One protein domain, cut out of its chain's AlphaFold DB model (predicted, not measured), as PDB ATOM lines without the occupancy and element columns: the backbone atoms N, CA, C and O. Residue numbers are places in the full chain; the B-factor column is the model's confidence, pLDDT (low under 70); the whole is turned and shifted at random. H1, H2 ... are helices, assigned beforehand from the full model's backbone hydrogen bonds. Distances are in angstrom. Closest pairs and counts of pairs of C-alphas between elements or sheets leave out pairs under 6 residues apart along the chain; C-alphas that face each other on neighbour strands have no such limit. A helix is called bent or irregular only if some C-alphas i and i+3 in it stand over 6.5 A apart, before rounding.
ATOM      1  N   GLU A  83     155.362 147.052 209.070       66.94
ATOM      2  CA  GLU A  83     156.797 147.324 209.216       66.94
ATOM      3  C   GLU A  83     157.402 147.462 207.827       66.94
ATOM      4  O   GLU A  83     158.073 148.442 207.546       66.94
ATOM      5  N   LEU A  84     157.000 146.582 206.906       71.94
ATOM      6  CA  LEU A  84     157.339 146.689 205.495       71.94
ATOM      7  C   LEU A  84     156.769 147.953 204.831       71.94
ATOM      8  O   LEU A  84     157.485 148.623 204.106       71.94
ATOM      9  N   GLY A  85     155.499 148.302 205.054       74.25
ATOM     10  CA  GLY A  85     154.889 149.482 204.424       74.25
ATOM     11  C   GLY A  85     155.472 150.805 204.934       74.25
ATOM     12  O   GLY A  85     155.771 151.686 204.140       74.25
ATOM     13  N   VAL A  86     155.684 150.923 206.244       77.19
ATOM     14  CA  VAL A  86     156.345 152.055 206.903       77.19
ATOM     15  C   VAL A  86     157.802 152.126 206.468       77.19
ATOM     16  O   VAL A  86     158.242 153.193 206.061       77.19
ATOM     17  N   PHE A  87     158.527 151.004 206.475       82.06
ATOM     18  CA  PHE A  87     159.894 150.932 205.964       82.06
ATOM     19  C   PHE A  87     159.967 151.405 204.513       82.06
ATOM     20  O   PHE A  87     160.803 152.245 204.207       82.06
ATOM     21  N   LEU A  88     159.056 150.948 203.647       83.06
ATOM     22  CA  LEU A  88     159.007 151.376 202.251       83.06
ATOM     23  C   LEU A  88     158.668 152.871 202.116       83.06
ATOM     24  O   LEU A  88     159.259 153.579 201.306       83.06
ATOM     25  N   VAL A  89     157.732 153.399 202.903       83.19
ATOM     26  CA  VAL A  89     157.447 154.842 202.880       83.19
ATOM     27  C   VAL A  89     158.675 155.637 203.333       83.19
ATOM     28  O   VAL A  89     159.069 156.580 202.651       83.19
ATOM     29  N   LEU A  90     159.327 155.232 204.425       85.44
ATOM     30  CA  LEU A  90     160.516 155.903 204.953       85.44
ATOM     31  C   LEU A  90     161.707 155.816 203.992       85.44
ATOM     32  O   LEU A  90     162.347 156.833 203.740       85.44
ATOM     33  N   SER A  91     161.989 154.650 203.409       86.00
ATOM     34  CA  SER A  91     163.070 154.501 202.430       86.00
ATOM     35  C   SER A  91     162.800 155.313 201.163       86.00
ATOM     36  O   SER A  91     163.724 155.911 200.618       86.00
ATOM     37  N   GLY A  92     161.536 155.395 200.728       84.75
ATOM     38  CA  GLY A  92     161.122 156.259 199.624       84.75
ATOM     39  C   GLY A  92     161.343 157.742 199.935       84.75
ATOM     40  O   GLY A  92     161.913 158.460 199.117       84.75
ATOM     41  N   LEU A  93     160.973 158.193 201.140       85.31
ATOM     42  CA  LEU A  93     161.217 159.566 201.598       85.31
ATOM     43  C   LEU A  93     162.713 159.892 201.674       85.31
ATOM     44  O   LEU A  93     163.124 160.960 201.225       85.31
ATOM     45  N   ILE A  94     163.536 158.971 202.189       88.69
ATOM     46  CA  ILE A  94     164.998 159.132 202.238       88.69
ATOM     47  C   ILE A  94     165.577 159.223 200.823       88.69
ATOM     48  O   ILE A  94     166.405 160.095 200.569       88.69
ATOM     49  N   ALA A  95     165.132 158.376 199.891       85.75
ATOM     50  CA  ALA A  95     165.585 158.415 198.502       85.75
ATOM     51  C   ALA A  95     165.216 159.741 197.822       85.75
ATOM     52  O   ALA A  95     166.068 160.376 197.202       85.75
ATOM     53  N   VAL A  96     163.970 160.195 197.993       84.50
ATOM     54  CA  VAL A  96     163.501 161.497 197.498       84.50
ATOM     55  C   VAL A  96     164.341 162.634 198.076       84.50
ATOM     56  O   VAL A  96     164.800 163.494 197.323       84.50
ATOM     57  N   LEU A  97     164.586 162.629 199.387       85.88
ATOM     58  CA  LEU A  97     165.388 163.648 200.057       85.88
ATOM     59  C   LEU A  97     166.838 163.643 199.558       85.88
ATOM     60  O   LEU A  97     167.370 164.703 199.242       85.88
ATOM     61  N   TYR A  98     167.461 162.469 199.446       86.44
ATOM     62  CA  TYR A  98     168.833 162.316 198.964       86.44
ATOM     63  C   TYR A  98     168.995 162.854 197.539       86.44
ATOM     64  O   TYR A  98     169.900 163.640 197.270       86.44
ATOM     65  N   ILE A  99     168.076 162.489 196.642       83.19
ATOM     66  CA  ILE A  99     168.067 162.962 195.255       83.19
ATOM     67  C   ILE A  99     167.834 164.471 195.205       83.19
ATOM     68  O   ILE A  99     168.549 165.179 194.502       83.19
ATOM     69  N   THR A 100     166.885 164.976 195.990       80.62
ATOM     70  CA  THR A 100     166.593 166.411 196.064       80.62
ATOM     71  C   THR A 100     167.807 167.205 196.544       80.62
ATOM     72  O   THR A 100     168.165 168.196 195.916       80.62
ATOM     73  N   LEU A 101     168.478 166.755 197.609       84.19
ATOM     74  CA  LEU A 101     169.693 167.379 198.144       84.19
ATOM     75  C   LEU A 101     170.882 167.283 197.179       84.19
ATOM     76  O   LEU A 101     171.675 168.217 197.078       84.19
ATOM     77  N   GLY A 102     171.030 166.157 196.479       84.12
ATOM     78  CA  GLY A 102     172.064 165.979 195.460       84.12
ATOM     79  C   GLY A 102     171.862 166.927 194.281       84.12
ATOM     80  O   GLY A 102     172.796 167.615 193.875       84.12
ATOM     81  N   LEU A 103     170.628 167.023 193.781       79.50
ATOM     82  CA  LEU A 103     170.266 167.945 192.708       79.50
ATOM     83  C   LEU A 103     170.500 169.394 193.133       79.50
ATOM     84  O   LEU A 103     171.220 170.103 192.444       79.50
ATOM     85  N   THR A 104     170.000 169.829 194.294       79.69
ATOM     86  CA  THR A 104     170.207 171.214 194.751       79.69
ATOM     87  C   THR A 104     171.681 171.562 194.939       79.69
ATOM     88  O   THR A 104     172.075 172.676 194.600       79.69
ATOM     89  N   ARG A 105     172.519 170.622 195.404       82.69
ATOM     90  CA  ARG A 105     173.976 170.823 195.494       82.69
ATOM     91  C   ARG A 105     174.653 170.961 194.133       82.69
ATOM     92  O   ARG A 105     175.557 171.777 194.006       82.69
ATOM     93  N   HIS A 106     174.248 170.173 193.139       77.00
ATOM     94  CA  HIS A 106     174.890 170.178 191.822       77.00
ATOM     95  C   HIS A 106     174.378 171.277 190.890       77.00
ATOM     96  O   HIS A 106     175.150 171.787 190.084       77.00
ATOM     97  N   THR A 107     173.101 171.648 190.985       74.50
ATOM     98  CA  THR A 107     172.466 172.608 190.067       74.50
ATOM     99  C   THR A 107     172.113 173.942 190.723       74.50
ATOM    100  O   THR A 107     171.595 174.822 190.043       74.50
ATOM    101  N   GLY A 108     172.345 174.114 192.031       70.50
ATOM    102  CA  GLY A 108     172.055 175.347 192.784       70.50
ATOM    103  C   GLY A 108     170.562 175.641 193.007       70.50
ATOM    104  O   GLY A 108     170.212 176.497 193.813       70.50
ATOM    105  N   PHE A 109     169.672 174.918 192.324       68.94
ATOM    106  CA  PHE A 109     168.218 175.006 192.441       68.94
ATOM    107  C   PHE A 109     167.583 173.674 192.019       68.94
ATOM    108  O   PHE A 109     168.145 172.961 191.182       68.94
ATOM    109  N   LEU A 110     166.386 173.355 192.528       65.38
ATOM    110  CA  LEU A 110     165.490 172.356 191.927       65.38
ATOM    111  C   LEU A 110     164.963 172.936 190.606       65.38
ATOM    112  O   LEU A 110     163.839 173.420 190.512       65.38
ATOM    113  N   GLY A 111     165.828 172.991 189.594       66.69
ATOM    114  CA  GLY A 111     165.466 173.484 188.271       66.69
ATOM    115  C   GLY A 111     164.355 172.639 187.634       66.69
ATOM    116  O   GLY A 111     163.992 171.582 188.157       66.69
ATOM    117  N   PRO A 112     163.853 173.035 186.454       71.19
ATOM    118  CA  PRO A 112     162.828 172.286 185.720       71.19
ATOM    119  C   PRO A 112     163.203 170.816 185.446       71.19
ATOM    120  O   PRO A 112     162.319 169.992 185.240       71.19
ATOM    121  N   ALA A 113     164.492 170.461 185.513       69.12
ATOM    122  CA  ALA A 113     164.984 169.086 185.415       69.12
ATOM    123  C   ALA A 113     164.772 168.231 186.686       69.12
ATOM    124  O   ALA A 113     164.748 167.006 186.595       69.12
ATOM    125  N   GLY A 114     164.582 168.833 187.865       73.69
ATOM    126  CA  GLY A 114     164.402 168.102 189.126       73.69
ATOM    127  C   GLY A 114     163.013 167.479 189.293       73.69
ATOM    128  O   GLY A 114     162.886 166.389 189.852       73.69
ATOM    129  N   LEU A 115     161.977 168.124 188.748       77.62
ATOM    130  CA  LEU A 115     160.602 167.613 188.755       77.62
ATOM    131  C   LEU A 115     160.458 166.277 187.994       77.62
ATOM    132  O   LEU A 115     159.887 165.347 188.564       77.62
ATOM    133  N   PRO A 116     161.000 166.116 186.769       80.75
ATOM    134  CA  PRO A 116     161.023 164.832 186.070       80.75
ATOM    135  C   PRO A 116     161.719 163.714 186.848       80.75
ATOM    136  O   PRO A 116     161.226 162.589 186.864       80.75
ATOM    137  N   VAL A 117     162.837 164.008 187.521       79.69
ATOM    138  CA  VAL A 117     163.566 163.008 188.319       79.69
ATOM    139  C   VAL A 117     162.735 162.580 189.529       79.69
ATOM    140  O   VAL A 117     162.587 161.385 189.778       79.69
ATOM    141  N   LEU A 118     162.127 163.534 190.241       79.94
ATOM    142  CA  LEU A 118     161.224 163.239 191.352       79.94
ATOM    143  C   LEU A 118     160.018 162.408 190.889       79.94
ATOM    144  O   LEU A 118     159.664 161.414 191.522       79.94
ATOM    145  N   ALA A 119     159.418 162.780 189.756       81.44
ATOM    146  CA  ALA A 119     158.312 162.045 189.160       81.44
ATOM    147  C   ALA A 119     158.723 160.612 188.794       81.44
ATOM    148  O   ALA A 119     157.997 159.676 189.120       81.44
ATOM    149  N   ALA A 120     159.900 160.418 188.192       82.44
ATOM    150  CA  ALA A 120     160.424 159.094 187.866       82.44
ATOM    151  C   ALA A 120     160.631 158.231 189.121       82.44
ATOM    152  O   ALA A 120     160.226 157.071 189.140       82.44
ATOM    153  N   VAL A 121     161.184 158.800 190.198       82.31
ATOM    154  CA  VAL A 121     161.350 158.102 191.484       82.31
ATOM    155  C   VAL A 121     159.997 157.687 192.052       82.31
ATOM    156  O   VAL A 121     159.818 156.524 192.400       82.31
ATOM    157  N   CYS A 122     159.019 158.594 192.089       82.31
ATOM    158  CA  CYS A 122     157.668 158.282 192.556       82.31
ATOM    159  C   CYS A 122     156.997 157.195 191.702       82.31
ATOM    160  O   CYS A 122     156.392 156.275 192.252       82.31
ATOM    161  N   LEU A 123     157.135 157.259 190.373       83.62
ATOM    162  CA  LEU A 123     156.564 156.282 189.441       83.62
ATOM    163  C   LEU A 123     157.193 154.893 189.577       83.62
ATOM    164  O   LEU A 123     156.491 153.896 189.427       83.62
ATOM    165  N   LEU A 124     158.488 154.812 189.888       82.44
ATOM    166  CA  LEU A 124     159.178 153.545 190.143       82.44
ATOM    167  C   LEU A 124     158.912 153.016 191.558       82.44
ATOM    168  O   LEU A 124     158.838 151.804 191.763       82.44
ATOM    169  N   TRP A 125     158.726 153.910 192.532       83.00
ATOM    170  CA  TRP A 125     158.495 153.547 193.928       83.00
ATOM    171  C   TRP A 125     157.064 153.076 194.185       83.00
ATOM    172  O   TRP A 125     156.843 152.071 194.860       83.00
ATOM    173  N   TYR A 126     156.071 153.764 193.626       81.75
ATOM    174  CA  TYR A 126     154.658 153.498 193.888       81.75
ATOM    175  C   TYR A 126     154.222 152.037 193.621       81.75
ATOM    176  O   TYR A 126     153.542 151.463 194.476       81.75
ATOM    177  N   PRO A 127     154.668 151.355 192.544       82.94
ATOM    178  CA  PRO A 127     154.386 149.934 192.336       82.94
ATOM    179  C   PRO A 127     154.834 149.021 193.487       82.94
ATOM    180  O   PRO A 127     154.175 148.012 193.755       82.94
ATOM    181  N   THR A 128     155.921 149.364 194.189       81.56
ATOM    182  CA  THR A 128     156.401 148.587 195.346       81.56
ATOM    183  C   THR A 128     155.465 148.729 196.547       81.56
ATOM    184  O   THR A 128     155.156 147.732 197.202       81.56
ATOM    185  N   LEU A 129     154.923 149.930 196.776       81.06
ATOM    186  CA  LEU A 129     153.905 150.179 197.800       81.06
ATOM    187  C   LEU A 129     152.609 149.426 197.482       81.06
ATOM    188  O   LEU A 129     152.064 148.745 198.352       81.06
ATOM    189  N   CYS A 130     152.152 149.470 196.228       81.56
ATOM    190  CA  CYS A 130     150.984 148.710 195.789       81.56
ATOM    191  C   CYS A 130     151.189 147.203 195.945       81.56
ATOM    192  O   CYS A 130     150.282 146.494 196.371       81.56
ATOM    193  N   TRP A 131     152.379 146.693 195.633       83.88
ATOM    194  CA  TRP A 131     152.702 145.286 195.847       83.88
ATOM    195  C   TRP A 131     152.662 144.893 197.327       83.88
ATOM    196  O   TRP A 131     152.077 143.861 197.662       83.88
ATOM    197  N   ALA A 132     153.228 145.716 198.213       81.62
ATOM    198  CA  ALA A 132     153.189 145.468 199.649       81.62
ATOM    199  C   ALA A 132     151.746 145.468 200.176       81.62
ATOM    200  O   ALA A 132     151.376 144.586 200.948       81.62
ATOM    201  N   ALA A 133     150.910 146.393 199.699       80.50
ATOM    202  CA  ALA A 133     149.498 146.438 200.057       80.50
ATOM    203  C   ALA A 133     148.723 145.209 199.553       80.50
ATOM    204  O   ALA A 133     148.001 144.590 200.328       80.50
ATOM    205  N   ARG A 134     148.956 144.760 198.309       82.12
ATOM    206  CA  ARG A 134     148.345 143.526 197.778       82.12
ATOM    207  C   ARG A 134     148.678 142.300 198.623       82.12
ATOM    208  O   ARG A 134     147.842 141.416 198.777       82.12
ATOM    209  N   ARG A 135     149.898 142.222 199.157       82.19
ATOM    210  CA  ARG A 135     150.287 141.135 200.066       82.19
ATOM    211  C   ARG A 135     149.529 141.179 201.386       82.19
ATOM    212  O   ARG A 135     149.236 140.121 201.940       82.19
ATOM    213  N   ASP A 136     149.242 142.374 201.885       82.50
ATOM    214  CA  ASP A 136     148.455 142.550 203.104       82.50
ATOM    215  C   ASP A 136     147.010 142.088 202.878       82.50
ATOM    216  O   ASP A 136     146.517 141.243 203.620       82.50
ATOM    217  N   GLU A 137     146.401 142.512 201.769       82.50
ATOM    218  CA  GLU A 137     145.061 142.096 201.331       82.50
ATOM    219  C   GLU A 137     144.930 140.574 201.171       82.50
ATOM    220  O   GLU A 137     144.016 139.970 201.727       82.50
ATOM    221  N   ILE A 138     145.877 139.924 200.478       83.75
ATOM    222  CA  ILE A 138     145.870 138.459 200.319       83.75
ATOM    223  C   ILE A 138     145.967 137.773 201.680       83.75
ATOM    224  O   ILE A 138     145.304 136.769 201.921       83.75
ATOM    225  N   SER A 139     146.788 138.284 202.595       85.25
ATOM    226  CA  SER A 139     146.873 137.649 203.904       85.25
ATOM    227  C   SER A 139     145.632 137.865 204.760       85.25
ATOM    228  O   SER A 139     145.326 136.994 205.581       85.25
ATOM    229  N   ALA A 140     144.965 139.007 204.628       84.50
ATOM    230  CA  ALA A 140     143.687 139.237 205.279       84.50
ATOM    231  C   ALA A 140     142.629 138.267 204.730       84.50
ATOM    232  O   ALA A 140     141.917 137.651 205.521       84.50
ATOM    233  N   ASP A 141     142.627 137.998 203.417       85.31
ATOM    234  CA  ASP A 141     141.780 136.962 202.801       85.31
ATOM    235  C   ASP A 141     142.061 135.571 203.365       85.31
ATOM    236  O   ASP A 141     141.133 134.859 203.733       85.31
ATOM    237  N   ILE A 142     143.334 135.184 203.480       86.38
ATOM    238  CA  ILE A 142     143.729 133.880 204.037       86.38
ATOM    239  C   ILE A 142     143.276 133.754 205.496       86.38
ATOM    240  O   ILE A 142     142.724 132.734 205.902       86.38
ATOM    241  N   THR A 143     143.471 134.803 206.293       88.12
ATOM    242  CA  THR A 143     143.051 134.811 207.702       88.12
ATOM    243  C   THR A 143     141.530 134.731 207.820       88.12
ATOM    244  O   THR A 143     141.019 133.979 208.647       88.12
ATOM    245  N   SER A 144     140.809 135.452 206.960       87.75
ATOM    246  CA  SER A 144     139.351 135.393 206.870       87.75
ATOM    247  C   SER A 144     138.862 133.998 206.468       87.75
ATOM    248  O   SER A 144     137.950 133.458 207.099       87.75
ATOM    249  N   ALA A 145     139.527 133.356 205.502       86.50
ATOM    250  CA  ALA A 145     139.242 131.984 205.093       86.50
ATOM    251  C   ALA A 145     139.406 131.001 206.251       86.50
ATOM    252  O   ALA A 145     138.569 130.125 206.438       86.50
ATOM    253  N   HIS A 146     140.435 131.183 207.078       86.75
ATOM    254  CA  HIS A 146     140.631 130.362 208.267       86.75
ATOM    255  C   HIS A 146     139.626 130.643 209.392       86.75
ATOM    256  O   HIS A 146     139.335 129.754 210.189       86.75
ATOM    257  N   ALA A 147     139.106 131.865 209.490       86.81
ATOM    258  CA  ALA A 147     138.108 132.212 210.497       86.81
ATOM    259  C   ALA A 147     136.694 131.746 210.114       86.81
ATOM    260  O   ALA A 147     135.876 131.491 210.993       86.81
ATOM    261  N   THR A 148     136.401 131.648 208.814       87.62
ATOM    262  CA  THR A 148     135.047 131.379 208.294       87.62
ATOM    263  C   THR A 148     134.894 130.017 207.610       87.62
ATOM    264  O   THR A 148     133.772 129.571 207.360       87.62
ATOM    265  N   GLY A 149     136.002 129.333 207.317       82.81
ATOM    266  CA  GLY A 149     136.031 127.980 206.777       82.81
ATOM    267  C   GLY A 149     135.307 127.818 205.436       82.81
ATOM    268  O   GLY A 149     135.187 128.738 204.620       82.81
ATOM    269  N   ALA A 150     134.805 126.603 205.197       73.94
ATOM    270  CA  ALA A 150     134.142 126.227 203.947       73.94
ATOM    271  C   ALA A 150     132.809 126.963 203.702       73.94
ATOM    272  O   ALA A 150     132.338 127.035 202.565       73.94
ATOM    273  N   GLU A 151     132.174 127.499 204.746       72.44
ATOM    274  CA  GLU A 151     130.977 128.329 204.600       72.44
ATOM    275  C   GLU A 151     131.334 129.694 204.006       72.44
ATOM    276  O   GLU A 151     130.776 130.066 202.975       72.44
ATOM    277  N   GLY A 152     132.352 130.373 204.546       74.94
ATOM    278  CA  GLY A 152     132.849 131.626 203.971       74.94
ATOM    279  C   GLY A 152     133.284 131.471 202.512       74.94
ATOM    280  O   GLY A 152     132.974 132.320 201.684       74.94
ATOM    281  N   ALA A 153     133.915 130.347 202.158       71.50
ATOM    282  CA  ALA A 153     134.414 130.106 200.801       71.50
ATOM    283  C   ALA A 153     133.305 129.950 199.751       71.50
ATOM    284  O   ALA A 153     133.475 130.387 198.613       71.50
ATOM    285  N   ARG A 154     132.163 129.360 200.130       69.50
ATOM    286  CA  ARG A 154     130.993 129.202 199.247       69.50
ATOM    287  C   ARG A 154     130.333 130.535 198.907       69.50
ATOM    288  O   ARG A 154     129.741 130.670 197.842       69.50
ATOM    289  N   HIS A 155     130.468 131.513 199.794       69.69
ATOM    290  CA  HIS A 155     129.878 132.838 199.644       69.69
ATOM    291  C   HIS A 155     130.907 133.907 199.253       69.69
ATOM    292  O   HIS A 155     130.529 135.030 198.927       69.69
ATOM    293  N   TYR A 156     132.194 133.551 199.195       67.69
ATOM    294  CA  TYR A 156     133.271 134.490 198.911       67.69
ATOM    295  C   TYR A 156     133.224 135.052 197.491       67.69
ATOM    296  O   TYR A 156     133.513 136.223 197.323       67.69
ATOM    297  N   ASP A 157     132.806 134.298 196.469       63.28
ATOM    298  CA  ASP A 157     132.638 134.863 195.115       63.28
ATOM    299  C   ASP A 157     131.570 135.972 195.107       63.28
ATOM    300  O   ASP A 157     131.734 137.017 194.475       63.28
ATOM    301  N   GLY A 158     130.513 135.763 195.897       59.84
ATOM    302  CA  GLY A 158     129.457 136.731 196.144       59.84
ATOM    303  C   GLY A 158     129.860 137.876 197.068       59.84
ATOM    304  O   GLY A 158     129.083 138.808 197.144       59.84
ATOM    305  N   ALA A 159     131.021 137.835 197.735       58.50
ATOM    306  CA  ALA A 159     131.581 138.914 198.562       58.50
ATOM    307  C   ALA A 159     132.761 139.630 197.866       58.50
ATOM    308  O   ALA A 159     132.900 140.843 197.956       58.50
ATOM    309  N   ALA A 160     133.570 138.912 197.088       57.41
ATOM    310  CA  ALA A 160     134.707 139.421 196.326       57.41
ATOM    311  C   ALA A 160     134.274 140.355 195.190       57.41
ATOM    312  O   ALA A 160     135.003 141.289 194.867       57.41
ATOM    313  N   GLY A 161     133.078 140.142 194.625       56.72
ATOM    314  CA  GLY A 161     132.445 141.093 193.707       56.72
ATOM    315  C   GLY A 161     132.086 142.437 194.357       56.72
ATOM    316  O   GLY A 161     131.921 143.418 193.641       56.72
ATOM    317  N   TRP A 162     132.015 142.495 195.692       54.06
ATOM    318  CA  TRP A 162     131.756 143.716 196.464       54.06
ATOM    319  C   TRP A 162     133.038 144.375 196.984       54.06
ATOM    320  O   TRP A 162     133.009 145.513 197.426       54.06
ATOM    321  N   LEU A 163     134.174 143.682 196.909       51.44
ATOM    322  CA  LEU A 163     135.471 144.182 197.364       51.44
ATOM    323  C   LEU A 163     136.316 144.779 196.223       51.44
ATOM    324  O   LEU A 163     137.492 145.072 196.437       51.44
ATOM    325  N   ASP A 164     135.770 144.926 195.007       56.78
ATOM    326  CA  ASP A 164     136.511 145.488 193.871       56.78
ATOM    327  C   ASP A 164     135.683 146.454 193.021       56.78
ATOM    328  O   ASP A 164     134.470 146.327 192.857       56.78
ATOM    329  N   TRP A 165     136.400 147.406 192.431       48.34
ATOM    330  CA  TRP A 165     135.893 148.308 191.410       48.34
ATOM    331  C   TRP A 165     136.169 147.696 190.026       48.34
ATOM    332  O   TRP A 165     137.324 147.349 189.720       48.34
ATOM    333  N   PRO A 166     135.164 147.563 189.140       50.50
ATOM    334  CA  PRO A 166     135.388 146.994 187.819       50.50
ATOM    335  C   PRO A 166     136.331 147.901 187.013       50.50
ATOM    336  O   PRO A 166     136.010 149.051 186.727       50.50
ATOM    337  N   SER A 167     137.502 147.387 186.607       50.44
ATOM    338  CA  SER A 167     138.289 148.018 185.535       50.44
ATOM    339  C   SER A 167     138.151 147.222 184.236       50.44
ATOM    340  O   SER A 167     138.253 145.989 184.284       50.44
ATOM    341  N   PRO A 168     138.025 147.889 183.076       48.00
ATOM    342  CA  PRO A 168     138.007 147.231 181.773       48.00
ATOM    343  C   PRO A 168     139.207 146.295 181.577       48.00
ATOM    344  O   PRO A 168     140.330 146.613 181.974       48.00
ATOM    345  N   ILE A 169     138.982 145.149 180.923       52.97
ATOM    346  CA  ILE A 169     140.014 144.138 180.614       52.97
ATOM    347  C   ILE A 169     141.226 144.766 179.905       52.97
ATOM    348  O   ILE A 169     142.365 144.412 180.211       52.97
ATOM    349  N   ALA A 170     140.981 145.748 179.035       42.56
ATOM    350  CA  ALA A 170     141.993 146.449 178.246       42.56
ATOM    351  C   ALA A 170     143.032 147.220 179.085       42.56
ATOM    352  O   ALA A 170     144.157 147.414 178.639       42.56
ATOM    353  N   LEU A 171     142.700 147.615 180.319       50.19
ATOM    354  CA  LEU A 171     143.593 148.390 181.190       50.19
ATOM    355  C   LEU A 171     144.311 147.529 182.236       50.19
ATOM    356  O   LEU A 171     145.089 148.048 183.034       50.19
ATOM    357  N   ARG A 172     144.086 146.208 182.245       58.06
ATOM    358  CA  ARG A 172     144.601 145.325 183.302       58.06
ATOM    359  C   ARG A 172     146.119 145.374 183.421       58.06
ATOM    360  O   ARG A 172     146.613 145.490 184.533       58.06
ATOM    361  N   TRP A 173     146.858 145.329 182.316       52.28
ATOM    362  CA  TRP A 173     148.326 145.349 182.348       52.28
ATOM    363  C   TRP A 173     148.891 146.698 182.795       52.28
ATOM    364  O   TRP A 173     149.865 146.732 183.540       52.28
ATOM    365  N   PHE A 174     148.231 147.790 182.408       55.34
ATOM    366  CA  PHE A 174     148.641 149.145 182.761       55.34
ATOM    367  C   PHE A 174     148.335 149.480 184.226       55.34
ATOM    368  O   PHE A 174     149.143 150.096 184.907       55.34
ATOM    369  N   VAL A 175     147.190 149.026 184.740       60.22
ATOM    370  CA  VAL A 175     146.683 149.387 186.073       60.22
ATOM    371  C   VAL A 175     147.118 148.384 187.152       60.22
ATOM    372  O   VAL A 175     147.166 148.724 188.333       60.22
ATOM    373  N   ARG A 176     147.504 147.153 186.777       64.31
ATOM    374  CA  ARG A 176     147.982 146.108 187.705       64.31
ATOM    375  C   ARG A 176     149.119 146.559 188.630       64.31
ATOM    376  O   ARG A 176     148.997 146.269 189.820       64.31
ATOM    377  N   PRO A 177     150.188 147.247 188.183       64.88
ATOM    378  CA  PRO A 177     151.221 147.713 189.108       64.88
ATOM    379  C   PRO A 177     150.686 148.723 190.133       64.88
ATOM    380  O   PRO A 177     151.142 148.692 191.270       64.88
ATOM    381  N   PHE A 178     149.662 149.506 189.778       69.44
ATOM    382  CA  PHE A 178     149.100 150.601 190.579       69.44
ATOM    383  C   PHE A 178     147.890 150.205 191.448       69.44
ATOM    384  O   PHE A 178     147.390 151.021 192.221       69.44
ATOM    385  N   ARG A 179     147.405 148.957 191.347       68.25
ATOM    386  CA  ARG A 179     146.296 148.445 192.169       68.25
ATOM    387  C   ARG A 179     146.759 148.036 193.559       68.25
ATOM    388  O   ARG A 179     147.648 147.194 193.700       68.25
ATOM    389  N   VAL A 180     146.083 148.577 194.565       65.81
ATOM    390  CA  VAL A 180     146.283 148.251 195.983       65.81
ATOM    391  C   VAL A 180     145.572 146.941 196.344       65.81
ATOM    392  O   VAL A 180     146.152 146.108 197.034       65.81
ATOM    393  N   HIS A 181     144.381 146.702 195.785       70.25
ATOM    394  CA  HIS A 181     143.644 145.450 195.965       70.25
ATOM    395  C   HIS A 181     143.983 144.430 194.861       70.25
ATOM    396  O   HIS A 181     144.036 144.785 193.674       70.25
ATOM    397  N   PRO A 182     144.238 143.156 195.211       65.81
ATOM    398  CA  PRO A 182     144.439 142.097 194.231       65.81
ATOM    399  C   PRO A 182     143.171 141.833 193.412       65.81
ATOM    400  O   PRO A 182     142.054 142.064 193.859       65.81
ATOM    401  N   TRP A 183     143.358 141.282 192.212       69.12
ATOM    402  CA  TRP A 183     142.263 140.931 191.304       69.12
ATOM    403  C   TRP A 183     141.309 139.883 191.932       69.12
ATOM    404  O   TRP A 183     141.812 138.905 192.499       69.12
ATOM    405  N   PRO A 184     139.968 139.998 191.804       68.12
ATOM    406  CA  PRO A 184     139.019 139.185 192.578       68.12
ATOM    407  C   PRO A 184     139.144 137.667 192.376       68.12
ATOM    408  O   PRO A 184     139.203 136.954 193.373       68.12
ATOM    409  N   PRO A 185     139.320 137.133 191.149       69.56
ATOM    410  CA  PRO A 185     139.645 135.720 190.935       69.56
ATOM    411  C   PRO A 185     140.872 135.226 191.704       69.56
ATOM    412  O   PRO A 185     140.883 134.093 192.176       69.56
ATOM    413  N   LYS A 186     141.903 136.068 191.858       72.31
ATOM    414  CA  LYS A 186     143.122 135.715 192.598       72.31
ATOM    415  C   LYS A 186     142.843 135.642 194.101       72.31
ATOM    416  O   LYS A 186     143.288 134.702 194.752       72.31
ATOM    417  N   ARG A 187     142.054 136.588 194.625       74.38
ATOM    418  CA  ARG A 187     141.579 136.591 196.019       74.38
ATOM    419  C   ARG A 187     140.692 135.381 196.311       74.38
ATOM    420  O   ARG A 187     140.933 134.665 197.273       74.38
ATOM    421  N   ALA A 188     139.727 135.099 195.437       72.81
ATOM    422  CA  ALA A 188     138.805 133.975 195.582       72.81
ATOM    423  C   ALA A 188     139.502 132.613 195.482       72.81
ATOM    424  O   ALA A 188     139.183 131.696 196.238       72.81
ATOM    425  N   ALA A 189     140.485 132.471 194.588       77.00
ATOM    426  CA  ALA A 189     141.311 131.268 194.514       77.00
ATOM    427  C   ALA A 189     142.117 131.049 195.804       77.00
ATOM    428  O   ALA A 189     142.083 129.950 196.354       77.00
ATOM    429  N   ALA A 190     142.782 132.094 196.316       75.31
ATOM    430  CA  ALA A 190     143.519 132.019 197.577       75.31
ATOM    431  C   ALA A 190     142.588 131.654 198.744       75.31
ATOM    432  O   ALA A 190     142.865 130.716 199.489       75.31
ATOM    433  N   PHE A 191     141.443 132.326 198.854       78.38
ATOM    434  CA  PHE A 191     140.463 132.060 199.901       78.38
ATOM    435  C   PHE A 191     139.975 130.604 199.878       78.38
ATOM    436  O   PHE A 191     140.042 129.913 200.893       78.38
ATOM    437  N   ARG A 192     139.536 130.101 198.714       77.81
ATOM    438  CA  ARG A 192     139.053 128.716 198.563       77.81
ATOM    439  C   ARG A 192     140.116 127.684 198.906       77.81
ATOM    440  O   ARG A 192     139.814 126.717 199.599       77.81
ATOM    441  N   HIS A 193     141.343 127.898 198.434       81.12
ATOM    442  CA  HIS A 193     142.458 127.004 198.717       81.12
ATOM    443  C   HIS A 193     142.671 126.850 200.231       81.12
ATOM    444  O   HIS A 193     142.701 125.733 200.745       81.12
ATOM    445  N   HIS A 194     142.726 127.963 200.965       78.31
ATOM    446  CA  HIS A 194     142.988 127.943 202.406       78.31
ATOM    447  C   HIS A 194     141.780 127.521 203.256       78.31
ATOM    448  O   HIS A 194     141.959 126.877 204.291       78.31
ATOM    449  N   ALA A 195     140.555 127.798 202.804       76.56
ATOM    450  CA  ALA A 195     139.346 127.267 203.432       76.56
ATOM    451  C   ALA A 195     139.244 125.736 203.286       76.56
ATOM    452  O   ALA A 195     138.878 125.049 204.240       76.56
ATOM    453  N   GLY A 196     139.612 125.187 202.120       66.19
ATOM    454  CA  GLY A 196     139.616 123.742 201.866       66.19
ATOM    455  C   GLY A 196     140.672 122.973 202.670       66.19
ATOM    456  O   GLY A 196     140.442 121.833 203.072       66.19
ATOM    457  N   GLN A 197     141.808 123.601 202.985       65.06
ATOM    458  CA  GLN A 197     142.842 122.990 203.832       65.06
ATOM    459  C   GLN A 197     142.379 122.776 205.282       65.06
ATOM    460  O   GLN A 197     142.784 121.799 205.913       65.06
ATOM    461  N   GLN A 198     141.483 123.626 205.802       56.84
ATOM    462  CA  GLN A 198     140.912 123.436 207.139       56.84
ATOM    463  C   GLN A 198     139.958 122.247 207.223       56.84
ATOM    464  O   GLN A 198     139.987 121.534 208.224       56.84
ATOM    465  N   SER A 199     139.147 122.003 206.187       53.16
ATOM    466  CA  SER A 199     138.259 120.832 206.161       53.16
ATOM    467  C   SER A 199     139.020 119.505 206.133       53.16
ATOM    468  O   SER A 199     138.475 118.492 206.558       53.16
ATOM    469  N   CYS A 200     140.279 119.513 205.684       52.75
ATOM    470  CA  CYS A 200     141.126 118.322 205.605       52.75
ATOM    471  C   CYS A 200     142.054 118.132 206.820       52.75
ATOM    472  O   CYS A 200     142.822 117.176 206.845       52.75
ATOM    473  N   GLY A 201     142.015 119.017 207.826       43.19
ATOM    474  CA  GLY A 201     142.822 118.878 209.048       43.19
ATOM    475  C   GLY A 201     144.315 119.214 208.906       43.19
ATOM    476  O   GLY A 201     145.062 119.053 209.870       43.19
ATOM    477  N   CYS A 202     144.765 119.731 207.759       45.69
ATOM    478  CA  CYS A 202     146.161 120.123 207.548       45.69
ATOM    479  C   CYS A 202     146.427 121.501 208.176       45.69
ATOM    480  O   CYS A 202     146.356 122.535 207.511       45.69
ATOM    481  N   ARG A 203     146.689 121.534 209.486       47.72
ATOM    482  CA  ARG A 203     147.183 122.727 210.184       47.72
ATOM    483  C   ARG A 203     148.695 122.809 210.036       47.72
ATOM    484  O   ARG A 203     149.384 122.344 210.923       47.72
ATOM    485  N   ASP A 204     149.176 123.440 208.973       42.53
ATOM    486  CA  ASP A 204     150.491 124.086 208.969       42.53
ATOM    487  C   ASP A 204     150.466 125.236 207.960       42.53
ATOM    488  O   ASP A 204     150.391 125.044 206.746       42.53
ATOM    489  N   LEU A 205     150.473 126.468 208.473       46.03
ATOM    490  CA  LEU A 205     150.681 127.664 207.662       46.03
ATOM    491  C   LEU A 205     152.160 127.709 207.270       46.03
ATOM    492  O   LEU A 205     152.957 128.362 207.938       46.03
ATOM    493  N   ASP A 206     152.527 127.008 206.198       41.81
ATOM    494  CA  ASP A 206     153.863 127.122 205.623       41.81
ATOM    495  C   ASP A 206     154.012 128.503 204.944       41.81
ATOM    496  O   ASP A 206     153.328 128.777 203.946       41.81
ATOM    497  N   PRO A 207     154.909 129.388 205.425       43.78
ATOM    498  CA  PRO A 207     155.181 130.685 204.804       43.78
ATOM    499  C   PRO A 207     155.657 130.597 203.337       43.78
ATOM    500  O   PRO A 207     155.659 131.615 202.636       43.78
ATOM    501  N   SER A 208     156.021 129.413 202.831       43.59
ATOM    502  CA  SER A 208     156.363 129.177 201.422       43.59
ATOM    503  C   SER A 208     155.156 129.283 200.467       43.59
ATOM    504  O   SER A 208     155.308 129.757 199.337       43.59
ATOM    505  N   THR A 209     153.935 128.969 200.918       46.22
ATOM    506  CA  THR A 209     152.717 129.027 200.076       46.22
ATOM    507  C   THR A 209     152.328 130.457 199.688       46.22
ATOM    508  O   THR A 209     151.841 130.707 198.582       46.22
ATOM    509  N   VAL A 210     152.670 131.441 200.528       42.03
ATOM    510  CA  VAL A 210     152.504 132.871 200.223       42.03
ATOM    511  C   VAL A 210     153.418 133.311 199.067       42.03
ATOM    512  O   VAL A 210     153.092 134.265 198.359       42.03
ATOM    513  N   LYS A 211     154.547 132.631 198.809       41.69
ATOM    514  CA  LYS A 211     155.397 132.938 197.643       41.69
ATOM    515  C   LYS A 211     154.768 132.460 196.333       41.69
ATOM    516  O   LYS A 211     154.795 133.222 195.370       41.69
ATOM    517  N   ALA A 212     154.144 131.281 196.307       44.81
ATOM    518  CA  ALA A 212     153.507 130.733 195.104       44.81
ATOM    519  C   ALA A 212     152.280 131.550 194.657       44.81
ATOM    520  O   ALA A 212     152.078 131.782 193.467       44.81
ATOM    521  N   ALA A 213     151.510 132.089 195.608       41.62
ATOM    522  CA  ALA A 213     150.368 132.950 195.305       41.62
ATOM    523  C   ALA A 213     150.763 134.369 194.845       41.62
ATOM    524  O   ALA A 213     149.905 135.129 194.403       41.62
ATOM    525  N   ASN A 214     152.035 134.770 194.938       35.94
ATOM    526  CA  ASN A 214     152.494 136.134 194.645       35.94
ATOM    527  C   ASN A 214     153.208 136.306 193.292       35.94
ATOM    528  O   ASN A 214     153.685 137.411 193.027       35.94
ATOM    529  N   GLY A 215     153.219 135.267 192.448       37.66
ATOM    530  CA  GLY A 215     153.514 135.390 191.013       37.66
ATOM    531  C   GLY A 215     152.501 136.257 190.264       37.66
ATOM    532  O   GLY A 215     151.306 136.299 190.662       37.66
TER     533      GLY A 215
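Overview. This is residues 83 to 215 of the 215 residues of the protein "Peptidase_M48 domain-containing protein" of Pseudonocardiales bacterium (UniProt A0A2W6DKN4). A long helical hairpin, H1 beside H2a, makes one end of this elongated model; H2a runs on past H1, and at the other end the bent helix H2 folds back as H2b, with H4 packed beside both arms. H3 packs across H2a. The printed part has 133 residues with five named helices, H1 to H5 in order, and no named strand: all helix. It is loose, with a radius of gyration of the C-alphas of 19.9 A, and spans 66 by 34 by 20 A.

Arrangement. Start at H1, residues 83 to 107. The hub H2, residues 114 to 160, was assigned as one helix by its hydrogen bonds but is bent, with C-alphas 147 and 150 9.7 A apart; its arms, H2a to residue 147 and H2b from 150, stand at a shallow tilt of 33 degrees, only just short of steep. H1 and H2a touch as a hairpin, opposite ways at 2 degrees, closest at C-alphas Gly 85 and Ala 132, 6.5 A. Residues 126 to 131 alone of H2a touch H3, residues 169 to 178, about perpendicular at 80 degrees; C-alphas Pro 127 and Pro 177 are closest, 5.0 A. H4, residues 184 to 199, touches H2b, opposite ways at 7 degrees, closest at C-alphas Ala 150 and Ala 195, 5.3 A; it touches H2a at residues 138 to 146 alone, closest at C-alphas Ala 145 and Ala 195, 5.0 A. H5, residues 209 to 212, and H2a are near each other, with 5 pairs of C-alphas within 10 A. Every O i to N i+4 pair is within hydrogen-bond range in H1, against 28 of 30 in H2a, 4 of 7 in H2b, 10 of 12 in H4 and 2 of 6 in H3, which has 3 of 7 O i to N i+3 pairs; H5 is too short.

Along the chain. Find C-alpha 83 at (156.797, 147.324, 209.216); H1 runs 35.4 A from there. H2a runs 49.4 A from C-alpha 114 at (164.402, 168.102, 189.126), and H4 22.8 A to C-alpha 199 at (138.259, 120.832, 206.161). H2b and H3 are irregular: C-alphas 154 and 157 are 7.2 A apart, 170 and 173 7.6 A.

Size, cuts and confidence. C-alphas Gly 108 and Cys 200 are farthest apart, 66.1 A. The printed part has no cut and no long link. Mean pLDDT of the printed part is 70.2; residues 154 to 180 and 196 to 215 are among those under 70.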